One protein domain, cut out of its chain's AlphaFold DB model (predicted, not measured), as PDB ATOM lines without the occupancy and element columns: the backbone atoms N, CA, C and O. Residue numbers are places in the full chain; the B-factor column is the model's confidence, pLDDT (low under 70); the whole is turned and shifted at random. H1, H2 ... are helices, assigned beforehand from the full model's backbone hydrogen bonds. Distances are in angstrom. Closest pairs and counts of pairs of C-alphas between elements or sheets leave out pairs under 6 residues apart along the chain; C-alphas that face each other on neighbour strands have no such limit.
ATOM      1  N   SER A 122      -9.821  30.824  -1.981       91.38
ATOM      2  CA  SER A 122      -8.526  30.265  -2.365       91.38
ATOM      3  C   SER A 122      -8.671  28.829  -2.875       91.38
ATOM      4  O   SER A 122      -9.666  28.149  -2.623       91.38
ATOM      5  N   LEU A 123      -7.643  28.317  -3.559       87.56
ATOM      6  CA  LEU A 123      -7.640  26.921  -4.007       87.56
ATOM      7  C   LEU A 123      -7.821  25.941  -2.834       87.56
ATOM      8  O   LEU A 123      -8.568  24.976  -2.967       87.56
ATOM      9  N   GLN A 124      -7.186  26.209  -1.690       88.94
ATOM     10  CA  GLN A 124      -7.299  25.372  -0.495       88.94
ATOM     11  C   GLN A 124      -8.734  25.363   0.053       88.94
ATOM     12  O   GLN A 124      -9.260  24.304   0.387       88.94
ATOM     13  N   GLU A 125      -9.401  26.518   0.088       90.44
ATOM     14  CA  GLU A 125     -10.804  26.608   0.506       90.44
ATOM     15  C   GLU A 125     -11.743  25.933  -0.499       90.44
ATOM     16  O   GLU A 125     -12.695  25.276  -0.085       90.44
ATOM     17  N   ILE A 126     -11.468  26.045  -1.807       89.75
ATOM     18  CA  ILE A 126     -12.220  25.359  -2.871       89.75
ATOM     19  C   ILE A 126     -12.102  23.840  -2.725       89.75
ATOM     20  O   ILE A 126     -13.109  23.145  -2.852       89.75
ATOM     21  N   GLN A 127     -10.907  23.319  -2.432       88.56
ATOM     22  CA  GLN A 127     -10.667  21.882  -2.248       88.56
ATOM     23  C   GLN A 127     -11.501  21.280  -1.105       88.56
ATOM     24  O   GLN A 127     -11.846  20.100  -1.145       88.56
ATOM     25  N   GLN A 128     -11.881  22.095  -0.119       87.62
ATOM     26  CA  GLN A 128     -12.739  21.690   0.998       87.62
ATOM     27  C   GLN A 128     -14.236  21.701   0.649       87.62
ATOM     28  O   GLN A 128     -15.055  21.151   1.394       87.62
ATOM     29  N   GLN A 129     -14.624  22.294  -0.484       86.25
ATOM     30  CA  GLN A 129     -16.025  22.410  -0.873       86.25
ATOM     31  C   GLN A 129     -16.577  21.109  -1.456       86.25
ATOM     32  O   GLN A 129     -15.914  20.373  -2.190       86.25
ATOM     33  N   ARG A 130     -17.867  20.871  -1.205       84.88
ATOM     34  CA  ARG A 130     -18.594  19.704  -1.717       84.88
ATOM     35  C   ARG A 130     -18.530  19.588  -3.244       84.88
ATOM     36  O   ARG A 130     -18.284  18.504  -3.759       84.88
ATOM     37  N   TYR A 131     -18.733  20.689  -3.969       83.94
ATOM     38  CA  TYR A 131     -18.745  20.664  -5.437       83.94
ATOM     39  C   TYR A 131     -17.376  20.290  -6.031       83.94
ATOM     40  O   TYR A 131     -17.316  19.720  -7.118       83.94
ATOM     41  N   PHE A 132     -16.274  20.571  -5.324       89.12
ATOM     42  CA  PHE A 132     -14.942  20.142  -5.740       89.12
ATOM     43  C   PHE A 132     -14.791  18.625  -5.586       89.12
ATOM     44  O   PHE A 132     -14.341  17.960  -6.517       89.12
ATOM     45  N   ARG A 133     -15.254  18.060  -4.463       85.19
ATOM     46  CA  ARG A 133     -15.295  16.602  -4.257       85.19
ATOM     47  C   ARG A 133     -16.101  15.896  -5.341       85.19
ATOM     48  O   ARG A 133     -15.597  14.981  -5.984       85.19
ATOM     49  N   GLU A 134     -17.325  16.360  -5.586       87.25
ATOM     50  CA  GLU A 134     -18.202  15.786  -6.613       87.25
ATOM     51  C   GLU A 134     -17.573  15.856  -8.011       87.25
ATOM     52  O   GLU A 134     -17.685  14.910  -8.794       87.25
ATOM     53  N   LEU A 135     -16.871  16.951  -8.326       88.00
ATOM     54  CA  LEU A 135     -16.119  17.080  -9.569       88.00
ATOM     55  C   LEU A 135     -14.988  16.047  -9.653       88.00
ATOM     56  O   LEU A 135     -14.879  15.366 -10.672       88.00
ATOM     57  N   MET A 136     -14.169  15.910  -8.610       89.88
ATOM     58  CA  MET A 136     -13.046  14.968  -8.600       89.88
ATOM     59  C   MET A 136     -13.520  13.512  -8.705       89.88
ATOM     60  O   MET A 136     -12.976  12.761  -9.513       89.88
ATOM     61  N   GLU A 137     -14.590  13.135  -8.000       89.94
ATOM     62  CA  GLU A 137     -15.230  11.814  -8.120       89.94
ATOM     63  C   GLU A 137     -15.791  11.567  -9.528       89.94
ATOM     64  O   GLU A 137     -15.643  10.489 -10.115       89.94
ATOM     65  N   LYS A 138     -16.386  12.593 -10.143       87.88
ATOM     66  CA  LYS A 138     -16.862  12.499 -11.525       87.88
ATOM     67  C   LYS A 138     -15.710  12.338 -12.516       87.88
ATOM     68  O   LYS A 138     -15.812  11.539 -13.443       87.88
ATOM     69  N   ILE A 139     -14.606  13.061 -12.336       89.50
ATOM     70  CA  ILE A 139     -13.412  12.898 -13.174       89.50
ATOM     71  C   ILE A 139     -12.856  11.479 -13.005       89.50
ATOM     72  O   ILE A 139     -12.591  10.817 -14.009       89.50
ATOM     73  N   LYS A 140     -12.757  10.987 -11.763       92.19
ATOM     74  CA  LYS A 140     -12.283   9.637 -11.428       92.19
ATOM     75  C   LYS A 140     -13.126   8.542 -12.071       92.19
ATOM     76  O   LYS A 140     -12.566   7.622 -12.661       92.19
ATOM     77  N   SER A 141     -14.453   8.667 -12.020       91.94
ATOM     78  CA  SER A 141     -15.369   7.682 -12.614       91.94
ATOM     79  C   SER A 141     -15.341   7.664 -14.145       91.94
ATOM     80  O   SER A 141     -15.613   6.628 -14.746       91.94
ATOM     81  N   VAL A 142     -14.978   8.779 -14.791       92.06
ATOM     82  CA  VAL A 142     -14.840   8.860 -16.254       92.06
ATOM     83  C   VAL A 142     -13.455   8.413 -16.725       92.06
ATOM     84  O   VAL A 142     -13.332   7.774 -17.768       92.06
ATOM     85  N   SER A 143     -12.390   8.785 -16.012       94.50
ATOM     86  CA  SER A 143     -11.018   8.451 -16.393       94.50
ATOM     87  C   SER A 143     -10.068   8.560 -15.206       94.50
ATOM     88  O   SER A 143      -9.732   9.660 -14.759       94.50
ATOM     89  N   ILE A 144      -9.545   7.410 -14.771       93.06
ATOM     90  CA  ILE A 144      -8.540   7.351 -13.706       93.06
ATOM     91  C   ILE A 144      -7.273   8.137 -14.069       93.06
ATOM     92  O   ILE A 144      -6.744   8.852 -13.229       93.06
ATOM     93  N   GLN A 145      -6.842   8.098 -15.337       94.75
ATOM     94  CA  GLN A 145      -5.681   8.863 -15.798       94.75
ATOM     95  C   GLN A 145      -5.909  10.372 -15.653       94.75
ATOM     96  O   GLN A 145      -5.066  11.065 -15.093       94.75
ATOM     97  N   LYS A 146      -7.067  10.886 -16.101       92.06
ATOM     98  CA  LYS A 146      -7.385  12.314 -15.948       92.06
ATOM     99  C   LYS A 146      -7.451  12.714 -14.478       92.06
ATOM    100  O   LYS A 146      -6.984  13.792 -14.138       92.06
ATOM    101  N   TYR A 147      -8.019  11.868 -13.620       91.94
ATOM    102  CA  TYR A 147      -8.043  12.115 -12.180       91.94
ATOM    103  C   TYR A 147      -6.627  12.248 -11.615       91.94
ATOM    104  O   TYR A 147      -6.326  13.261 -10.989       91.94
ATOM    105  N   THR A 148      -5.738  11.299 -11.917       92.31
ATOM    106  CA  THR A 148      -4.335  11.343 -11.485       92.31
ATOM    107  C   THR A 148      -3.625  12.605 -11.975       92.31
ATOM    108  O   THR A 148      -2.982  13.291 -11.181       92.31
ATOM    109  N   ASP A 149      -3.793  12.976 -13.249       93.06
ATOM    110  CA  ASP A 149      -3.199  14.196 -13.809       93.06
ATOM    111  C   ASP A 149      -3.678  15.461 -13.073       93.06
ATOM    112  O   ASP A 149      -2.905  16.397 -12.852       93.06
ATOM    113  N   TRP A 150      -4.960  15.509 -12.702       92.31
ATOM    114  CA  TRP A 150      -5.536  16.612 -11.932       92.31
ATOM    115  C   TRP A 150      -5.022  16.636 -10.492       92.31
ATOM    116  O   TRP A 150      -4.652  17.709 -10.017       92.31
ATOM    117  N   CYS A 151      -4.931  15.485  -9.823       90.88
ATOM    118  CA  CYS A 151      -4.356  15.386  -8.482       90.88
ATOM    119  C   CYS A 151      -2.915  15.909  -8.452       90.88
ATOM    120  O   CYS A 151      -2.594  16.747  -7.615       90.88
ATOM    121  N   ILE A 152      -2.081  15.525  -9.427       91.81
ATOM    122  CA  ILE A 152      -0.704  16.029  -9.552       91.81
ATOM    123  C   ILE A 152      -0.694  17.553  -9.737       91.81
ATOM    124  O   ILE A 152       0.021  18.259  -9.027       91.81
ATOM    125  N   LYS A 153      -1.507  18.084 -10.660       90.88
ATOM    126  CA  LYS A 153      -1.572  19.534 -10.935       90.88
ATOM    127  C   LYS A 153      -2.025  20.356  -9.735       90.88
ATOM    128  O   LYS A 153      -1.595  21.497  -9.586       90.88
ATOM    129  N   LEU A 154      -2.918  19.801  -8.924       88.81
ATOM    130  CA  LEU A 154      -3.490  20.467  -7.758       88.81
ATOM    131  C   LEU A 154      -2.756  20.134  -6.454       88.81
ATOM    132  O   LEU A 154      -3.176  20.611  -5.401       88.81
ATOM    133  N   ASN A 155      -1.675  19.349  -6.528       89.56
ATOM    134  CA  ASN A 155      -0.910  18.863  -5.382       89.56
ATOM    135  C   ASN A 155      -1.792  18.146  -4.336       89.56
ATOM    136  O   ASN A 155      -1.702  18.409  -3.139       89.56
ATOM    137  N   ILE A 156      -2.678  17.269  -4.812       87.00
ATOM    138  CA  ILE A 156      -3.580  16.435  -4.009       87.00
ATOM    139  C   ILE A 156      -3.047  15.001  -4.024       87.00
ATOM    140  O   ILE A 156      -2.695  14.483  -5.084       87.00
ATOM    141  N   ASN A 157      -3.019  14.343  -2.863       84.31
ATOM    142  CA  ASN A 157      -2.694  12.922  -2.772       84.31
ATOM    143  C   ASN A 157      -3.866  12.084  -3.337       84.31
ATOM    144  O   ASN A 157      -4.963  12.151  -2.783       84.31
ATOM    145  N   PRO A 158      -3.686  11.316  -4.431       78.69
ATOM    146  CA  PRO A 158      -4.778  10.568  -5.059       78.69
ATOM    147  C   PRO A 158      -5.318   9.416  -4.198       78.69
ATOM    148  O   PRO A 158      -6.447   8.981  -4.453       78.69
ATOM    149  N   ASP A 159      -4.531   8.953  -3.219       77.56
ATOM    150  CA  ASP A 159      -4.838   7.824  -2.334       77.56
ATOM    151  C   ASP A 159      -5.496   8.257  -1.013       77.56
ATOM    152  O   ASP A 159      -6.030   7.422  -0.281       77.56
ATOM    153  N   GLU A 160      -5.496   9.555  -0.703       75.25
ATOM    154  CA  GLU A 160      -6.207  10.077   0.460       75.25
ATOM    155  C   GLU A 160      -7.692  10.282   0.136       75.25
ATOM    156  O   GLU A 160      -8.033  10.934  -0.858       75.25
ATOM    157  N   PRO A 161      -8.614   9.755   0.963       68.50
ATOM    158  CA  PRO A 161     -10.024  10.062   0.809       68.50
ATOM    159  C   PRO A 161     -10.237  11.559   1.032       68.50
ATOM    160  O   PRO A 161      -9.761  12.125   2.019       68.50
ATOM    161  N   ILE A 162     -10.994  12.207   0.143       66.69
ATOM    162  CA  ILE A 162     -11.375  13.606   0.339       66.69
ATOM    163  C   ILE A 162     -12.435  13.638   1.448       66.69
ATOM    164  O   ILE A 162     -13.622  13.441   1.195       66.69
ATOM    165  N   THR A 163     -11.988  13.783   2.696       56.97
ATOM    166  CA  THR A 163     -12.837  13.645   3.887       56.97
ATOM    167  C   THR A 163     -13.848  14.787   4.014       56.97
ATOM    168  O   THR A 163     -13.591  15.934   3.634       56.97
ATOM    169  N   ASP A 164     -15.034  14.469   4.542       53.12
ATOM    170  CA  ASP A 164     -16.062  15.457   4.856       53.12
ATOM    171  C   ASP A 164     -15.629  16.287   6.068       53.12
ATOM    172  O   ASP A 164     -15.629  15.815   7.201       53.12
ATOM    173  N   CYS A 165     -15.312  17.561   5.845       49.16
ATOM    174  CA  CYS A 165     -15.087  18.519   6.931       49.16
ATOM    175  C   CYS A 165     -16.405  19.024   7.556       49.16
ATOM    176  O   CYS A 165     -16.375  19.870   8.443       49.16
ATOM    177  N   LEU A 166     -17.566  18.570   7.062       46.88
ATOM    178  CA  LEU A 166     -18.885  19.127   7.380       46.88
ATOM    179  C   LEU A 166     -19.897  18.048   7.793       46.88
ATOM    180  O   LEU A 166     -21.031  18.051   7.327       46.88
ATOM    181  N   SER A 167     -19.514  17.157   8.708       44.97
ATOM    182  CA  SER A 167     -20.479  16.378   9.503       44.97
ATOM    183  C   SER A 167     -21.074  17.178  10.676       44.97
ATOM    184  O   SER A 167     -21.651  16.596  11.591       44.97
ATOM    185  N   GLY A 168     -20.956  18.511  10.661       40.66
ATOM    186  CA  GLY A 168     -21.720  19.372  11.556       40.66
ATOM    187  C   GLY A 168     -23.198  19.267  11.204       40.66
ATOM    188  O   GLY A 168     -23.619  19.781  10.169       40.66
ATOM    189  N   GLU A 169     -23.936  18.544  12.041       36.97
ATOM    190  CA  GLU A 169     -25.392  18.439  12.035       36.97
ATOM    191  C   GLU A 169     -26.020  19.831  11.831       36.97
ATOM    192  O   GLU A 169     -25.729  20.766  12.583       36.97
ATOM    193  N   TYR A 170     -26.836  19.967  10.783       42.69
ATOM    194  CA  TYR A 170     -27.736  21.104  10.566       42.69
ATOM    195  C   TYR A 170     -29.165  20.680  10.888       42.69
ATOM    196  O   TYR A 170     -29.543  19.564  10.456       42.69
TER     197      TYR A 170
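This is residues 122 to 170 of the 170 residues of an uncharacterized protein of Candidatus Woesebacteria bacterium RBG_13_36_22 (UniProt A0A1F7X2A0). Two helices, H2 and H3, form an open V, a helical hairpin joined at its point by Ser 143, with the short helix H1 at the far end of H2. From the open end of H3 a tail with no named element, residues 155 to 170, runs back past the V and out beyond the first residues of H2. The printed part has 49 residues with three named helices in the order H1, H2, H3 and no named strand; its class is all helix. It is only just compact, close to loose, with a radius of gyration of the C-alphas of 11.4 A, and elongated, spanning 36 by 22 by 17 A.

The longest helix, H2, residues 130 to 142, touches H3, residues 144 to 154, with residues 136 to 140 alone. The closest C-alphas of this helical hairpin are those of Lys 140 and Tyr 147, 5.0 A apart. The two run opposite ways at a steep tilt of 39 degrees. H1, residues 123 to 127, is close to H2 but not clearly touching: their closest C-alphas, those of Ile 126 and Phe 132, are 6.5 A apart. H1 and H3 are apart. In H1, H2 and H3 every O i to N i+4 pair is within hydrogen-bond range.

H2 is 18.5 A from first to last C-alpha, beginning at C-alpha 130 (-18.594, 19.704, -1.717). H3 measures 15.3 A and ends at C-alpha 154 (-3.490, 20.467, -7.758). H1 measures 6.1 A and begins at C-alpha 123 (-7.640, 26.921, -4.007).

The C-alphas farthest apart, those of Gln 145 and Tyr 170, are 36.5 A apart. The printed part has no cut, and the links H1 to H2 and H2 to H3 are tight. Tyr 170 is the chain's last residue. The mean pLDDT of the printed part is 81.0, and residues 161 to 170 are under 70.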